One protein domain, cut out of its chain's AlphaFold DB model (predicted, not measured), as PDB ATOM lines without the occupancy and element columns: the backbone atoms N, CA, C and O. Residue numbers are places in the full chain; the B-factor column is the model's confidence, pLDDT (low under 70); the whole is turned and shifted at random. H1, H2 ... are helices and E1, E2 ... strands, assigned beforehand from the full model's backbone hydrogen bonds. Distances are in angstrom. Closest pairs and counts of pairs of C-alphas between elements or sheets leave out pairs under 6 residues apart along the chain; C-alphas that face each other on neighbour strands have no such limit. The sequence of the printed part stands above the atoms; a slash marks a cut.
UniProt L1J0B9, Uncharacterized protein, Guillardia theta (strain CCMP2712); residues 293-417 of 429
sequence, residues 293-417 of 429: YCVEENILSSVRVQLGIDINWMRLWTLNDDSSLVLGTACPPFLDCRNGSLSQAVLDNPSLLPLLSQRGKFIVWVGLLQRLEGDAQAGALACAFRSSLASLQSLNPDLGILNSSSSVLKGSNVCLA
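AT A GLANCE: This is residues 293 to 417 of the 429 residues of an uncharacterized protein of Guillardia theta (strain CCMP2712) (UniProt L1J0B9). Little regular structure: two lobes lie end to end, joined where E2 runs on into E3. One holds strand pair E1-E2 with H1, H2 and the loop 321 to 360; the other holds pair E3-E4 with H3 and H4. The 125 printed residues, 48 in named elements, follow the order E1 H1 H2 E2 E3 H3 H4 E4; both sheets are antiparallel, the class mixed. The whole is compact, radius of gyration of the C-alphas 16.0 A, spanning 47 by 24 by 22 A.

IN THESE COORDINATES: E2, residues 361 to 365, is 13.2 A long. E1, 293 to 296, begins at C-alpha 293 (191.496, 87.659, 103.290). H1 is 299 to 307, H2 313 to 320, E3 368 to 371, H3 378 to 384, H4 389 to 395. E4, 413 to 416, ends at C-alpha 416 (182.285, 89.729, 93.285).

HOW THE PARTS SIT: N 295 and O 362 of E1 and E2 are within hydrogen-bond range, 2.8 A. The closest C-alphas of E1 and H1 are Val 295 and Ser 302, 6.0 A; of H2 and E2, Leu 319 and Trp 365, 5.9 A. N 370 of E3 and O 414 of E4 are within hydrogen-bond range, 2.9 A. H3 and H4 touch, closest C-alphas Ala 382 and Leu 389, 5.6 A, about perpendicular at 80 degrees. In H1 to H4 every O i to N i+4 pair is within range.

THE WHOLE: The farthest C-alphas, Ser 341 and Ser 405, are 48.2 A apart. The printed part has no cut; links H2 to E2 and H4 to E4 are long. pLDDT is under 70 at residues 297, 321 to 331 and 337 to 360.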
ATOM      1  N   TYR A 293     190.171  88.257 103.344       87.25
ATOM      2  CA  TYR A 293     191.496  87.659 103.290       87.25
ATOM      3  C   TYR A 293     192.426  88.326 104.282       87.25
ATOM      4  O   TYR A 293     192.349  89.532 104.501       87.25
ATOM      5  N   CYS A 294     193.307  87.522 104.857       86.50
ATOM      6  CA  CYS A 294     194.398  87.967 105.699       86.50
ATOM      7  C   CYS A 294     195.591  88.309 104.806       86.50
ATOM      8  O   CYS A 294     196.115  87.429 104.124       86.50
ATOM      9  N   VAL A 295     196.016  89.564 104.790       82.44
ATOM     10  CA  VAL A 295     197.055  90.064 103.880       82.44
ATOM     11  C   VAL A 295     198.154  90.779 104.647       82.44
ATOM     12  O   VAL A 295     197.907  91.348 105.705       82.44
ATOM     13  N   GLU A 296     199.371  90.753 104.119       80.00
ATOM     14  CA  GLU A 296     200.536  91.402 104.730       80.00
ATOM     15  C   GLU A 296     200.561  92.923 104.465       80.00
ATOM     16  O   GLU A 296     199.754  93.450 103.699       80.00
ATOM     17  N   GLU A 297     201.512  93.631 105.088       68.88
ATOM     18  CA  GLU A 297     201.657  95.100 105.061       68.88
ATOM     19  C   GLU A 297     201.634  95.713 103.653       68.88
ATOM     20  O   GLU A 297     201.063  96.785 103.441       68.88
ATOM     21  N   ASN A 298     202.193  95.026 102.654       76.31
ATOM     22  CA  ASN A 298     202.057  95.438 101.260       76.31
ATOM     23  C   ASN A 298     200.734  94.918 100.687       76.31
ATOM     24  O   ASN A 298     200.726  94.020  99.844       76.31
ATOM     25  N   ILE A 299     199.620  95.467 101.173       75.12
ATOM     26  CA  ILE A 299     198.262  94.964 100.922       75.12
ATOM     27  C   ILE A 299     197.993  94.789  99.423       75.12
ATOM     28  O   ILE A 299     197.588  93.711  99.000       75.12
ATOM     29  N   LEU A 300     198.258  95.807  98.595       78.44
ATOM     30  CA  LEU A 300     198.004  95.723  97.150       78.44
ATOM     31  C   LEU A 300     198.837  94.641  96.465       78.44
ATOM     32  O   LEU A 300     198.301  93.862  95.677       78.44
ATOM     33  N   SER A 301     200.140  94.588  96.752       81.31
ATOM     34  CA  SER A 301     201.000  93.552  96.182       81.31
ATOM     35  C   SER A 301     200.598  92.170  96.686       81.31
ATOM     36  O   SER A 301     200.598  91.224  95.908       81.31
ATOM     37  N   SER A 302     200.216  92.048  97.956       80.56
ATOM     38  CA  SER A 302     199.796  90.787  98.571       80.56
ATOM     39  C   SER A 302     198.495  90.288  97.958       80.56
ATOM     40  O   SER A 302     198.451  89.162  97.484       80.56
ATOM     41  N   VAL A 303     197.466  91.135  97.849       81.44
ATOM     42  CA  VAL A 303     196.202  90.784  97.179       81.44
ATOM     43  C   VAL A 303     196.455  90.380  95.728       81.44
ATOM     44  O   VAL A 303     195.956  89.354  95.268       81.44
ATOM     45  N   ARG A 304     197.288  91.132  95.005       84.19
ATOM     46  CA  ARG A 304     197.581  90.823  93.607       84.19
ATOM     47  C   ARG A 304     198.361  89.520  93.437       84.19
ATOM     48  O   ARG A 304     198.003  88.718  92.583       84.19
ATOM     49  N   VAL A 305     199.417  89.306  94.218       83.06
ATOM     50  CA  VAL A 305     200.310  88.143  94.085       83.06
ATOM     51  C   VAL A 305     199.684  86.887  94.689       83.06
ATOM     52  O   VAL A 305     199.703  85.838  94.056       83.06
ATOM     53  N   GLN A 306     199.111  86.981  95.890       80.25
ATOM     54  CA  GLN A 306     198.574  85.828  96.618       80.25
ATOM     55  C   GLN A 306     197.186  85.429  96.101       80.25
ATOM     56  O   GLN A 306     196.888  84.242  95.965       80.25
ATOM     57  N   LEU A 307     196.330  86.407  95.777       78.12
ATOM     58  CA  LEU A 307     194.946  86.138  95.370       78.12
ATOM     59  C   LEU A 307     194.742  86.226  93.856       78.12
ATOM     60  O   LEU A 307     193.777  85.658  93.348       78.12
ATOM     61  N   GLY A 308     195.668  86.836  93.112       80.94
ATOM     62  CA  GLY A 308     195.541  86.999  91.660       80.94
ATOM     63  C   GLY A 308     194.504  88.049  91.260       80.94
ATOM     64  O   GLY A 308     194.025  88.018  90.133       80.94
ATOM     65  N   ILE A 309     194.136  88.947  92.176       79.69
ATOM     66  CA  ILE A 309     193.087  89.950  91.963       79.69
ATOM     67  C   ILE A 309     193.746  91.277  91.606       79.69
ATOM     68  O   ILE A 309     194.570  91.785  92.373       79.69
ATOM     69  N   ASP A 310     193.361  91.873  90.477       80.94
ATOM     70  CA  ASP A 310     193.792  93.232  90.162       80.94
ATOM     71  C   ASP A 310     192.914  94.233  90.923       80.94
ATOM     72  O   ASP A 310     191.728  94.427  90.638       80.94
ATOM     73  N   ILE A 311     193.492  94.844  91.957       79.62
ATOM     74  CA  ILE A 311     192.806  95.800  92.820       79.62
ATOM     75  C   ILE A 311     193.634  97.073  92.976       79.62
ATOM     76  O   ILE A 311     194.857  97.078  92.838       79.62
ATOM     77  N   ASN A 312     192.953  98.178  93.273       82.31
ATOM     78  CA  ASN A 312     193.579  99.458  93.575       82.31
ATOM     79  C   ASN A 312     193.157  99.954  94.963       82.31
ATOM     80  O   ASN A 312     192.181  99.470  95.544       82.31
ATOM     81  N   TRP A 313     193.895 100.941  95.474       78.94
ATOM     82  CA  TRP A 313     193.664 101.495  96.806       78.94
ATOM     83  C   TRP A 313     192.252 102.032  96.998       78.94
ATOM     84  O   TRP A 313     191.655 101.756  98.026       78.94
ATOM     85  N   MET A 314     191.697 102.738  96.012       78.12
ATOM     86  CA  MET A 314     190.362 103.331  96.122       78.12
ATOM     87  C   MET A 314     189.285 102.260  96.308       78.12
ATOM     88  O   MET A 314     188.381 102.430  97.111       78.12
ATOM     89  N   ARG A 315     189.411 101.119  95.624       78.06
ATOM     90  CA  ARG A 315     188.462 100.013  95.764       78.06
ATOM     91  C   ARG A 315     188.599  99.280  97.095       78.06
ATOM     92  O   ARG A 315     187.584  98.966  97.708       78.06
ATOM     93  N   LEU A 316     189.826  99.001  97.539       78.62
ATOM     94  CA  LEU A 316     190.038  98.449  98.881       78.62
ATOM     95  C   LEU A 316     189.496  99.396  99.947       78.62
ATOM     96  O   LEU A 316     188.839  98.938 100.870       78.62
ATOM     97  N   TRP A 317     189.732 100.694  99.782       75.31
ATOM     98  CA  TRP A 317     189.224 101.730 100.662       75.31
ATOM     99  C   TRP A 317     187.700 101.669 100.748       75.31
ATOM    100  O   TRP A 317     187.180 101.350 101.802       75.31
ATOM    101  N   THR A 318     186.979 101.781  99.629       77.31
ATOM    102  CA  THR A 318     185.504 101.721  99.620       77.31
ATOM    103  C   THR A 318     184.932 100.430 100.215       77.31
ATOM    104  O   THR A 318     183.878 100.454 100.839       77.31
ATOM    105  N   LEU A 319     185.607  99.289 100.039       77.69
ATOM    106  CA  LEU A 319     185.164  98.011 100.610       77.69
ATOM    107  C   LEU A 319     185.422  97.891 102.119       77.69
ATOM    108  O   LEU A 319     184.859  97.005 102.759       77.69
ATOM    109  N   ASN A 320     186.293  98.731 102.675       74.88
ATOM    110  CA  ASN A 320     186.752  98.646 104.058       74.88
ATOM    111  C   ASN A 320     186.614  99.985 104.814       74.88
ATOM    112  O   ASN A 320     187.121 100.078 105.923       74.88
ATOM    113  N   ASP A 321     185.943 100.997 104.260       63.44
ATOM    114  CA  ASP A 321     185.803 102.345 104.845       63.44
ATOM    115  C   ASP A 321     184.969 102.306 106.146       63.44
ATOM    116  O   ASP A 321     185.316 102.902 107.153       63.44
ATOM    117  N   ASP A 322     183.945 101.445 106.218       56.59
ATOM    118  CA  ASP A 322     183.079 101.279 107.407       56.59
ATOM    119  C   ASP A 322     183.663 100.301 108.471       56.59
ATOM    120  O   ASP A 322     182.972  99.481 109.095       56.59
ATOM    121  N   SER A 323     184.991 100.305 108.638       51.03
ATOM    122  CA  SER A 323     185.763  99.094 108.977       51.03
ATOM    123  C   SER A 323     185.611  98.522 110.387       51.03
ATOM    124  O   SER A 323     185.763  97.306 110.534       51.03
ATOM    125  N   SER A 324     185.354  99.293 111.445       48.56
ATOM    126  CA  SER A 324     185.567  98.744 112.800       48.56
ATOM    127  C   SER A 324     184.365  98.000 113.401       48.56
ATOM    128  O   SER A 324     184.563  96.972 114.049       48.56
ATOM    129  N   LEU A 325     183.132  98.468 113.172       46.22
ATOM    130  CA  LEU A 325     181.939  97.964 113.879       46.22
ATOM    131  C   LEU A 325     180.918  97.256 112.979       46.22
ATOM    132  O   LEU A 325     180.223  96.366 113.462       46.22
ATOM    133  N   VAL A 326     180.837  97.606 111.688       44.47
ATOM    134  CA  VAL A 326     179.767  97.117 110.795       44.47
ATOM    135  C   VAL A 326     180.281  96.093 109.780       44.47
ATOM    136  O   VAL A 326     179.644  95.062 109.573       44.47
ATOM    137  N   LEU A 327     181.469  96.309 109.198       48.16
ATOM    138  CA  LEU A 327     182.049  95.406 108.186       48.16
ATOM    139  C   LEU A 327     183.026  94.361 108.757       48.16
ATOM    140  O   LEU A 327     183.524  93.494 108.032       48.16
ATOM    141  N   GLY A 328     183.274  94.404 110.069       48.88
ATOM    142  CA  GLY A 328     183.921  93.328 110.813       48.88
ATOM    143  C   GLY A 328     185.417  93.146 110.556       48.88
ATOM    144  O   GLY A 328     185.900  92.040 110.771       48.88
ATOM    145  N   THR A 329     186.164  94.168 110.122       56.47
ATOM    146  CA  THR A 329     187.633  94.069 109.907       56.47
ATOM    147  C   THR A 329     188.434  93.877 111.204       56.47
ATOM    148  O   THR A 329     189.634  93.609 111.163       56.47
ATOM    149  N   ALA A 330     187.770  93.966 112.362       63.75
ATOM    150  CA  ALA A 330     188.345  93.640 113.656       63.75
ATOM    151  C   ALA A 330     188.907  92.210 113.659       63.75
ATOM    152  O   ALA A 330     188.172  91.248 113.445       63.75
ATOM    153  N   CYS A 331     190.207  92.084 113.930       67.50
ATOM    154  CA  CYS A 331     190.890  90.806 114.097       67.50
ATOM    155  C   CYS A 331     190.449  90.148 115.420       67.50
ATOM    156  O   CYS A 331     190.738  90.696 116.494       67.50
ATOM    157  N   PRO A 332     189.752  88.998 115.384       72.56
ATOM    158  CA  PRO A 332     189.445  88.233 116.585       72.56
ATOM    159  C   PRO A 332     190.727  87.777 117.306       72.56
ATOM    160  O   PRO A 332     191.738  87.527 116.652       72.56
ATOM    161  N   PRO A 333     190.704  87.600 118.641       73.81
ATOM    162  CA  PRO A 333     191.905  87.300 119.430       73.81
ATOM    163  C   PRO A 333     192.555  85.942 119.115       73.81
ATOM    164  O   PRO A 333     193.693  85.715 119.504       73.81
ATOM    165  N   PHE A 334     191.840  85.044 118.436       74.62
ATOM    166  CA  PHE A 334     192.299  83.704 118.059       74.62
ATOM    167  C   PHE A 334     192.928  83.641 116.653       74.62
ATOM    168  O   PHE A 334     193.308  82.564 116.204       74.62
ATOM    169  N   LEU A 335     193.036  84.770 115.944       77.19
ATOM    170  CA  LEU A 335     193.687  84.858 114.633       77.19
ATOM    171  C   LEU A 335     195.017  85.617 114.740       77.19
ATOM    172  O   LEU A 335     195.143  86.578 115.497       77.19
ATOM    173  N   ASP A 336     196.007  85.209 113.950       78.00
ATOM    174  CA  ASP A 336     197.372  85.765 113.934       78.00
ATOM    175  C   ASP A 336     197.508  87.143 113.247       78.00
ATOM    176  O   ASP A 336     198.617  87.623 113.008       78.00
ATOM    177  N   CYS A 337     196.405  87.840 112.972       68.19
ATOM    178  CA  CYS A 337     196.391  89.171 112.355       68.19
ATOM    179  C   CYS A 337     196.788  90.322 113.309       68.19
ATOM    180  O   CYS A 337     196.429  91.476 113.089       68.19
ATOM    181  N   ARG A 338     197.509  90.040 114.403       62.69
ATOM    182  CA  ARG A 338     197.767  91.015 115.477       62.69
ATOM    183  C   ARG A 338     199.165  90.887 116.088       62.69
ATOM    184  O   ARG A 338     199.295  90.629 117.277       62.69
ATOM    185  N   ASN A 339     200.213  91.114 115.296       51.62
ATOM    186  CA  ASN A 339     201.591  91.207 115.814       51.62
ATOM    187  C   ASN A 339     202.083  92.649 116.069       51.62
ATOM    188  O   ASN A 339     203.272  92.874 116.281       51.62
ATOM    189  N   GLY A 340     201.162  93.616 116.151       47.47
ATOM    190  CA  GLY A 340     201.440  95.005 116.528       47.47
ATOM    191  C   GLY A 340     200.516  95.517 117.639       47.47
ATOM    192  O   GLY A 340     199.335  95.165 117.698       47.47
ATOM    193  N   SER A 341     201.044  96.343 118.546       37.34
ATOM    194  CA  SER A 341     200.303  97.011 119.616       37.34
ATOM    195  C   SER A 341     199.188  97.899 119.051       37.34
ATOM    196  O   SER A 341     199.472  98.941 118.480       37.34
ATOM    197  N   LEU A 342     197.930  97.505 119.267       41.47
ATOM    198  CA  LEU A 342     196.729  98.348 119.441       41.47
ATOM    199  C   LEU A 342     196.493  99.592 118.550       41.47
ATOM    200  O   LEU A 342     195.627 100.393 118.882       41.47
ATOM    201  N   SER A 343     197.135  99.756 117.401       38.50
ATOM    202  CA  SER A 343     196.720 100.755 116.418       38.50
ATOM    203  C   SER A 343     195.742 100.102 115.453       38.50
ATOM    204  O   SER A 343     196.126  99.373 114.541       38.50
ATOM    205  N   GLN A 344     194.455 100.334 115.722       43.53
ATOM    206  CA  GLN A 344     193.352 100.124 114.790       43.53
ATOM    207  C   GLN A 344     193.774 100.670 113.421       43.53
ATOM    208  O   GLN A 344     193.926 101.878 113.257       43.53
ATOM    209  N   ALA A 345     194.016  99.783 112.456       41.06
ATOM    210  CA  ALA A 345     194.256 100.183 111.079       41.06
ATOM    211  C   ALA A 345     192.906 100.566 110.480       41.06
ATOM    212  O   ALA A 345     192.243  99.775 109.814       41.06
ATOM    213  N   VAL A 346     192.468 101.772 110.808       43.59
ATOM    214  CA  VAL A 346     191.373 102.415 110.113       43.59
ATOM    215  C   VAL A 346     191.916 102.747 108.723       43.59
ATOM    216  O   VAL A 346     192.804 103.590 108.573       43.59
ATOM    217  N   LEU A 347     191.429 102.035 107.708       50.34
ATOM    218  CA  LEU A 347     191.648 102.363 106.303       50.34
ATOM    219  C   LEU A 347     190.837 103.632 105.976       50.34
ATOM    220  O   LEU A 347     190.061 103.599 105.050       50.34
ATOM    221  N   ASP A 348     190.981 104.737 106.712       42.44
ATOM    222  CA  ASP A 348     190.293 106.013 106.412       42.44
ATOM    223  C   ASP A 348     191.227 106.972 105.669       42.44
ATOM    224  O   ASP A 348     190.808 107.972 105.089       42.44
ATOM    225  N   ASN A 349     192.533 106.692 105.686       45.03
ATOM    226  CA  ASN A 349     193.520 107.548 105.056       45.03
ATOM    227  C   ASN A 349     194.655 106.711 104.443       45.03
ATOM    228  O   ASN A 349     195.497 106.186 105.180       45.03
ATOM    229  N   PRO A 350     194.751 106.615 103.102       47.69
ATOM    230  CA  PRO A 350     195.836 105.888 102.438       47.69
ATOM    231  C   PRO A 350     197.226 106.459 102.779       47.69
ATOM    232  O   PRO A 350     198.227 105.758 102.660       47.69
ATOM    233  N   SER A 351     197.286 107.703 103.267       42.78
ATOM    234  CA  SER A 351     198.498 108.387 103.742       42.78
ATOM    235  C   SER A 351     198.901 108.031 105.184       42.78
ATOM    236  O   SER A 351     199.992 108.412 105.594       42.78
ATOM    237  N   LEU A 352     198.051 107.339 105.962       45.78
ATOM    238  CA  LEU A 352     198.339 106.889 107.340       45.78
ATOM    239  C   LEU A 352     198.813 105.428 107.419       45.78
ATOM    240  O   LEU A 352     199.412 105.032 108.417       45.78
ATOM    241  N   LEU A 353     198.646 104.653 106.344       49.44
ATOM    242  CA  LEU A 353     199.262 103.330 106.190       49.44
ATOM    243  C   LEU A 353     200.803 103.306 106.365       49.44
ATOM    244  O   LEU A 353     201.296 102.301 106.873       49.44
ATOM    245  N   PRO A 354     201.588 104.366 106.051       37.88
ATOM    246  CA  PRO A 354     203.040 104.364 106.257       37.88
ATOM    247  C   PRO A 354     203.483 104.468 107.725       37.88
ATOM    248  O   PRO A 354     204.675 104.349 107.993       37.88
ATOM    249  N   LEU A 355     202.577 104.715 108.682       42.25
ATOM    250  CA  LEU A 355     202.936 104.840 110.105       42.25
ATOM    251  C   LEU A 355     202.745 103.543 110.902       42.25
ATOM    252  O   LEU A 355     203.186 103.464 112.050       42.25
ATOM    253  N   LEU A 356     202.182 102.496 110.295       45.78
ATOM    254  CA  LEU A 356     202.177 101.150 110.867       45.78
ATOM    255  C   LEU A 356     203.556 100.517 110.654       45.78
ATOM    256  O   LEU A 356     203.742  99.613 109.853       45.78
ATOM    257  N   SER A 357     204.543 101.002 111.403       41.50
ATOM    258  CA  SER A 357     205.894 100.428 111.494       41.50
ATOM    259  C   SER A 357     205.903  99.080 112.242       41.50
ATOM    260  O   SER A 357     206.877  98.747 112.918       41.50
ATOM    261  N   GLN A 358     204.797  98.333 112.217       51.59
ATOM    262  CA  GLN A 358     204.583  97.151 113.043       51.59
ATOM    263  C   GLN A 358     204.122  95.966 112.193       51.59
ATOM    264  O   GLN A 358     202.991  95.934 111.716       51.59
ATOM    265  N   ARG A 359     205.018  94.973 112.113       55.19
ATOM    266  CA  ARG A 359     204.870  93.678 111.433       55.19
ATOM    267  C   ARG A 359     203.520  93.026 111.749       55.19
ATOM    268  O   ARG A 359     203.273  92.664 112.898       55.19
ATOM    269  N   GLY A 360     202.672  92.799 110.742       64.12
ATOM    270  CA  GLY A 360     201.402  92.088 110.935       64.12
ATOM    271  C   GLY A 360     200.605  91.800 109.659       64.12
ATOM    272  O   GLY A 360     200.896  92.335 108.591       64.12
ATOM    273  N   LYS A 361     199.592  90.931 109.787       74.00
ATOM    274  CA  LYS A 361     198.574  90.671 108.754       74.00
ATOM    275  C   LYS A 361     197.281  91.425 109.076       74.00
ATOM    276  O   LYS A 361     196.965  91.614 110.244       74.00
ATOM    277  N   PHE A 362     196.494  91.770 108.062       76.25
ATOM    278  CA  PHE A 362     195.216  92.477 108.185       76.25
ATOM    279  C   PHE A 362     194.103  91.714 107.479       76.25
ATOM    280  O   PHE A 362     194.338  91.140 106.420       76.25
ATOM    281  N   ILE A 363     192.885  91.736 108.023       81.00
ATOM    282  CA  ILE A 363     191.722  91.166 107.334       81.00
ATOM    283  C   ILE A 363     191.108  92.246 106.448       81.00
ATOM    284  O   ILE A 363     190.586  93.236 106.958       81.00
ATOM    285  N   VAL A 364     191.120  92.029 105.136       82.00
ATOM    286  CA  VAL A 364     190.576  92.968 104.151       82.00
ATOM    287  C   VAL A 364     189.478  92.327 103.314       82.00
ATOM    288  O   VAL A 364     189.560  91.159 102.925       82.00
ATOM    289  N   TRP A 365     188.454  93.115 103.003       86.25
ATOM    290  CA  TRP A 365     187.496  92.810 101.952       86.25
ATOM    291  C   TRP A 365     188.105  93.122 100.587       86.25
ATOM    292  O   TRP A 365     188.576  94.234 100.352       86.25
ATOM    293  N   VAL A 366     188.064  92.154  99.673       87.38
ATOM    294  CA  VAL A 366     188.547  92.318  98.284       87.38
ATOM    295  C   VAL A 366     187.409  92.327  97.253       87.38
ATOM    296  O   VAL A 366     187.620  92.653  96.079       87.38
ATOM    297  N   GLY A 367     186.188  92.006  97.688       88.62
ATOM    298  CA  GLY A 367     184.985  91.979  96.861       88.62
ATOM    299  C   GLY A 367     183.703  92.020  97.690       88.62
ATOM    300  O   GLY A 367     183.743  91.949  98.917       88.62
ATOM    301  N   LEU A 368     182.570  92.129  97.000       88.81
ATOM    302  CA  LEU A 368     181.234  92.089  97.589       88.81
ATOM    303  C   LEU A 368     180.755  90.639  97.677       88.81
ATOM    304  O   LEU A 368     180.779  89.921  96.676       88.81
ATOM    305  N   LEU A 369     180.293  90.217  98.853       90.75
ATOM    306  CA  LEU A 369     179.651  88.917  99.011       90.75
ATOM    307  C   LEU A 369     178.167  89.034  98.660       90.75
ATOM    308  O   LEU A 369     177.398  89.628  99.411       90.75
ATOM    309  N   GLN A 370     177.766  88.448  97.537       92.62
ATOM    310  CA  GLN A 370     176.387  88.461  97.064       92.62
ATOM    311  C   GLN A 370     175.804  87.053  97.100       92.62
ATOM    312  O   GLN A 370     176.399  86.112  96.575       92.62
ATOM    313  N   ARG A 371     174.604  86.904  97.660       94.62
ATOM    314  CA  ARG A 371     173.827  85.672  97.512       94.62
ATOM    315  C   ARG A 371     172.980  85.757  96.247       94.62
ATOM    316  O   ARG A 371     172.246  86.729  96.073       94.62
ATOM    317  N   LEU A 372     173.085  84.766  95.365       94.19
ATOM    318  CA  LEU A 372     172.321  84.769  94.116       94.19
ATOM    319  C   LEU A 372     170.843  84.449  94.354       94.19
ATOM    320  O   LEU A 372     170.505  83.471  95.023       94.19
ATOM    321  N   GLU A 373     169.959  85.242  93.752       94.69
ATOM    322  CA  GLU A 373     168.503  85.048  93.821       94.69
ATOM    323  C   GLU A 373     167.973  84.046  92.784       94.69
ATOM    324  O   GLU A 373     166.897  83.463  92.962       94.69
ATOM    325  N   GLY A 374     168.747  83.808  91.725       93.81
ATOM    326  CA  GLY A 374     168.461  82.882  90.637       93.81
ATOM    327  C   GLY A 374     169.744  82.281  90.077       93.81
ATOM    328  O   GLY A 374     170.843  82.709  90.436       93.81
ATOM    329  N   ASP A 375     169.592  81.286  89.209       94.94
ATOM    330  CA  ASP A 375     170.725  80.723  88.483       94.94
ATOM    331  C   ASP A 375     171.285  81.779  87.526       94.94
ATOM    332  O   ASP A 375     170.535  82.507  86.871       94.94
ATOM    333  N   ALA A 376     172.607  81.871  87.440       95.38
ATOM    334  CA  ALA A 376     173.266  82.833  86.572       95.38
ATOM    335  C   ALA A 376     174.480  82.206  85.897       95.38
ATOM    336  O   ALA A 376     175.195  81.400  86.486       95.38
ATOM    337  N   GLN A 377     174.745  82.591  84.652       96.50
ATOM    338  CA  GLN A 377     175.985  82.204  83.986       96.50
ATOM    339  C   GLN A 377     177.144  83.054  84.511       96.50
ATOM    340  O   GLN A 377     177.007  84.268  84.680       96.50
ATOM    341  N   ALA A 378     178.302  82.434  84.728       94.56
ATOM    342  CA  ALA A 378     179.502  83.100  85.225       94.56
ATOM    343  C   ALA A 378     179.921  84.296  84.353       94.56
ATOM    344  O   ALA A 378     180.306  85.338  84.880       94.56
ATOM    345  N   GLY A 379     179.786  84.189  83.027       93.69
ATOM    346  CA  GLY A 379     180.039  85.294  82.102       93.69
ATOM    347  C   GLY A 379     179.085  86.470  82.317       93.69
ATOM    348  O   GLY A 379     179.533  87.608  82.423       93.69
ATOM    349  N   ALA A 380     177.786  86.198  82.472       93.81
ATOM    350  CA  ALA A 380     176.787  87.232  82.742       93.81
ATOM    351  C   ALA A 380     177.038  87.930  84.090       93.81
ATOM    352  O   ALA A 380     176.935  89.154  84.171       93.81
ATOM    353  N   LEU A 381     177.435  87.176  85.123       93.50
ATOM    354  CA  LEU A 381     177.845  87.734  86.415       93.50
ATOM    355  C   LEU A 381     179.089  88.616  86.279       93.50
ATOM    356  O   LEU A 381     179.095  89.744  86.768       93.50
ATOM    357  N   ALA A 382     180.127  88.143  85.585       91.44
ATOM    358  CA  ALA A 382     181.333  88.931  85.354       91.44
ATOM    359  C   ALA A 382     181.007  90.249  84.626       91.44
ATOM    360  O   ALA A 382     181.423  91.316  85.080       91.44
ATOM    361  N   CYS A 383     180.180  90.200  83.576       90.25
ATOM    362  CA  CYS A 383     179.733  91.386  82.844       90.25
ATOM    363  C   CYS A 383     178.928  92.356  83.721       90.25
ATOM    364  O   CYS A 383     179.223  93.551  83.743       90.25
ATOM    365  N   ALA A 384     177.943  91.854  84.475       90.50
ATOM    366  CA  ALA A 384     177.074  92.676  85.318       90.50
ATOM    367  C   ALA A 384     177.864  93.483  86.361       90.50
ATOM    368  O   ALA A 384     177.548  94.642  86.624       90.50
ATOM    369  N   PHE A 385     178.935  92.897  86.902       88.81
ATOM    370  CA  PHE A 385     179.795  93.537  87.901       88.81
ATOM    371  C   PHE A 385     181.030  94.225  87.306       88.81
ATOM    372  O   PHE A 385     181.872  94.729  88.053       88.81
ATOM    373  N   ARG A 386     181.138  94.291  85.969       88.56
ATOM    374  CA  ARG A 386     182.309  94.839  85.261       88.56
ATOM    375  C   ARG A 386     183.619  94.218  85.771       88.56
ATOM    376  O   ARG A 386     184.585  94.922  86.056       88.56
ATOM    377  N   SER A 387     183.604  92.901  85.942       88.12
ATOM    378  CA  SER A 387     184.718  92.056  86.374       88.12
ATOM    379  C   SER A 387     185.213  91.209  85.203       88.12
ATOM    380  O   SER A 387     184.528  91.068  84.190       88.12
ATOM    381  N   SER A 388     186.373  90.574  85.349       88.44
ATOM    382  CA  SER A 388     186.772  89.484  84.459       88.44
ATOM    383  C   SER A 388     186.252  88.125  84.944       88.44
ATOM    384  O   SER A 388     186.022  87.918  86.141       88.44
ATOM    385  N   LEU A 389     186.098  87.176  84.008       90.31
ATOM    386  CA  LEU A 389     185.825  85.771  84.332       90.31
ATOM    387  C   LEU A 389     186.962  85.177  85.177       90.31
ATOM    388  O   LEU A 389     186.688  84.463  86.133       90.31
ATOM    389  N   ALA A 390     188.216  85.523  84.867       88.94
ATOM    390  CA  ALA A 390     189.390  85.063  85.607       88.94
ATOM    391  C   ALA A 390     189.346  85.493  87.082       88.94
ATOM    392  O   ALA A 390     189.582  84.678  87.973       88.94
ATOM    393  N   SER A 391     188.971  86.741  87.361       87.81
ATOM    394  CA  SER A 391     188.844  87.218  88.739       87.81
ATOM    395  C   SER A 391     187.660  86.590  89.455       87.81
ATOM    396  O   SER A 391     187.795  86.216  90.620       87.81
ATOM    397  N   LEU A 392     186.540  86.373  88.754       90.94
ATOM    398  CA  LEU A 392     185.400  85.637  89.301       90.94
ATOM    399  C   LEU A 392     185.787  84.197  89.678       90.94
ATOM    400  O   LEU A 392     185.446  83.754  90.772       90.94
ATOM    401  N   GLN A 393     186.542  83.506  88.821       90.75
ATOM    402  CA  GLN A 393     187.104  82.178  89.089       90.75
ATOM    403  C   GLN A 393     188.053  82.204  90.290       90.75
ATOM    404  O   GLN A 393     187.928  81.389  91.197       90.75
ATOM    405  N   SER A 394     188.969  83.177  90.334       88.00
ATOM    406  CA  SER A 394     189.978  83.286  91.394       88.00
ATOM    407  C   SER A 394     189.382  83.506  92.786       88.00
ATOM    408  O   SER A 394     189.960  83.061  93.774       88.00
ATOM    409  N   LEU A 395     188.241  84.197  92.845       89.62
ATOM    410  CA  LEU A 395     187.531  84.566  94.066       89.62
ATOM    411  C   LEU A 395     186.494  83.538  94.509       89.62
ATOM    412  O   LEU A 395     185.977  83.640  95.623       89.62
ATOM    413  N   ASN A 396     186.156  82.598  93.628       92.19
ATOM    414  CA  ASN A 396     185.144  81.576  93.861       92.19
ATOM    415  C   ASN A 396     185.617  80.207  93.358       92.19
ATOM    416  O   ASN A 396     184.950  79.603  92.511       92.19
ATOM    417  N   PRO A 397     186.772  79.720  93.843       87.94
ATOM    418  CA  PRO A 397     187.306  78.432  93.409       87.94
ATOM    419  C   PRO A 397     186.337  77.278  93.708       87.94
ATOM    420  O   PRO A 397     186.244  76.333  92.930       87.94
ATOM    421  N   ASP A 398     185.529  77.405  94.762       86.50
ATOM    422  CA  ASP A 398     184.533  76.417  95.178       86.50
ATOM    423  C   ASP A 398     183.340  76.269  94.215       86.50
ATOM    424  O   ASP A 398     182.620  75.274  94.270       86.50
ATOM    425  N   LEU A 399     183.116  77.242  93.324       89.38
ATOM    426  CA  LEU A 399     181.986  77.227  92.389       89.38
ATOM    427  C   LEU A 399     182.277  76.456  91.094       89.38
ATOM    428  O   LEU A 399     181.399  76.380  90.235       89.38
ATOM    429  N   GLY A 400     183.490  75.918  90.917       88.56
ATOM    430  CA  GLY A 400     183.844  75.121  89.738       88.56
ATOM    431  C   GLY A 400     183.665  75.873  88.414       88.56
ATOM    432  O   GLY A 400     183.287  75.284  87.402       88.56
ATOM    433  N   ILE A 401     183.879  77.194  88.410       91.62
ATOM    434  CA  ILE A 401     183.708  78.025  87.215       91.62
ATOM    435  C   ILE A 401     184.849  77.707  86.244       91.62
ATOM    436  O   ILE A 401     185.986  78.119  86.455       91.62
ATOM    437  N   LEU A 402     184.560  77.011  85.148       92.38
ATOM    438  CA  LEU A 402     185.565  76.649  84.139       92.38
ATOM    439  C   LEU A 402     185.565  77.619  82.952       92.38
ATOM    440  O   LEU A 402     186.603  77.870  82.343       92.38
ATOM    441  N   ASN A 403     184.398  78.170  82.617       93.44
ATOM    442  CA  ASN A 403     184.186  79.018  81.446       93.44
ATOM    443  C   ASN A 403     183.006  79.990  81.643       93.44
ATOM    444  O   ASN A 403     182.294  79.940  82.645       93.44
ATOM    445  N   SER A 404     182.772  80.875  80.670       92.50
ATOM    446  CA  SER A 404     181.700  81.883  80.726       92.50
ATOM    447  C   SER A 404     180.291  81.281  80.795       92.50
ATOM    448  O   SER A 404     179.399  81.892  81.379       92.50
ATOM    449  N   SER A 405     180.093  80.081  80.246       94.88
ATOM    450  CA  SER A 405     178.824  79.345  80.275       94.88
ATOM    451  C   SER A 405     178.580  78.561  81.567       94.88
ATOM    452  O   SER A 405     177.502  77.994  81.724       94.88
ATOM    453  N   SER A 406     179.554  78.505  82.484       95.81
ATOM    454  CA  SER A 406     179.407  77.787  83.754       95.81
ATOM    455  C   SER A 406     178.245  78.384  84.551       95.81
ATOM    456  O   SER A 406     178.197  79.595  84.775       95.81
ATOM    457  N   SER A 407     177.289  77.544  84.942       95.56
ATOM    458  CA  SER A 407     176.116  77.950  85.714       95.56
ATOM    459  C   SER A 407     176.462  78.035  87.196       95.56
ATOM    460  O   SER A 407     176.903  77.051  87.785       95.56
ATOM    461  N   VAL A 408     176.209  79.184  87.810       95.00
ATOM    462  CA  VAL A 408     176.235  79.359  89.258       95.00
ATOM    463  C   VAL A 408     174.809  79.241  89.780       95.00
ATOM    464  O   VAL A 408     173.919  79.972  89.343       95.00
ATOM    465  N   LEU A 409     174.593  78.303  90.699       95.56
ATOM    466  CA  LEU A 409     173.265  77.961  91.199       95.56
ATOM    467  C   LEU A 409     172.702  79.041  92.128       95.56
ATOM    468  O   LEU A 409     173.429  79.653  92.922       95.56
ATOM    469  N   LYS A 410     171.380  79.199  92.094       95.56
ATOM    470  CA  LYS A 410     170.604  80.001  93.037       95.56
ATOM    471  C   LYS A 410     170.973  79.670  94.483       95.56
ATOM    472  O   LYS A 410     171.101  78.515  94.878       95.56
ATOM    473  N   GLY A 411     171.077  80.709  95.306       92.88
ATOM    474  CA  GLY A 411     171.377  80.596  96.728       92.88
ATOM    475  C   GLY A 411     172.865  80.482  97.051       92.88
ATOM    476  O   GLY A 411     173.196  80.595  98.233       92.88
ATOM    477  N   SER A 412     173.735  80.324  96.046       92.25
ATOM    478  CA  SER A 412     175.190  80.355  96.214       92.25
ATOM    479  C   SER A 412     175.653  81.735  96.675       92.25
ATOM    480  O   SER A 412     175.168  82.760  96.187       92.25
ATOM    481  N   ASN A 413     176.611  81.759  97.600       92.81
ATOM    482  CA  ASN A 413     177.316  82.976  97.985       92.81
ATOM    483  C   ASN A 413     178.494  83.177  97.028       92.81
ATOM    484  O   ASN A 413     179.387  82.330  96.967       92.81
ATOM    485  N   VAL A 414     178.493  84.286  96.297       94.12
ATOM    486  CA  VAL A 414     179.484  84.617  95.272       94.12
ATOM    487  C   VAL A 414     180.248  85.854  95.700       94.12
ATOM    488  O   VAL A 414     179.661  86.867  96.078       94.12
ATOM    489  N   CYS A 415     181.567  85.770  95.627       93.81
ATOM    490  CA  CYS A 415     182.450  86.890  95.829       93.81
ATOM    491  C   CYS A 415     182.694  87.652  94.529       93.81
ATOM    492  O   CYS A 415     183.228  87.099  93.569       93.81
ATOM    493  N   LEU A 416     182.314  88.927  94.502       91.56
ATOM    494  CA  LEU A 416     182.285  89.729  93.285       91.56
ATOM    495  C   LEU A 416     183.268  90.891  93.354       91.56
ATOM    496  O   LEU A 416     183.215  91.744  94.243       91.56
ATOM    497  N   ALA A 417     184.157  90.934  92.368       86.62
ATOM    498  CA  ALA A 417     185.119  92.002  92.191       86.62
ATOM    499  C   ALA A 417     184.561  93.109  91.286       86.62
ATOM    500  O   ALA A 417     184.631  92.998  90.070       86.62
TER     501      ALA A 417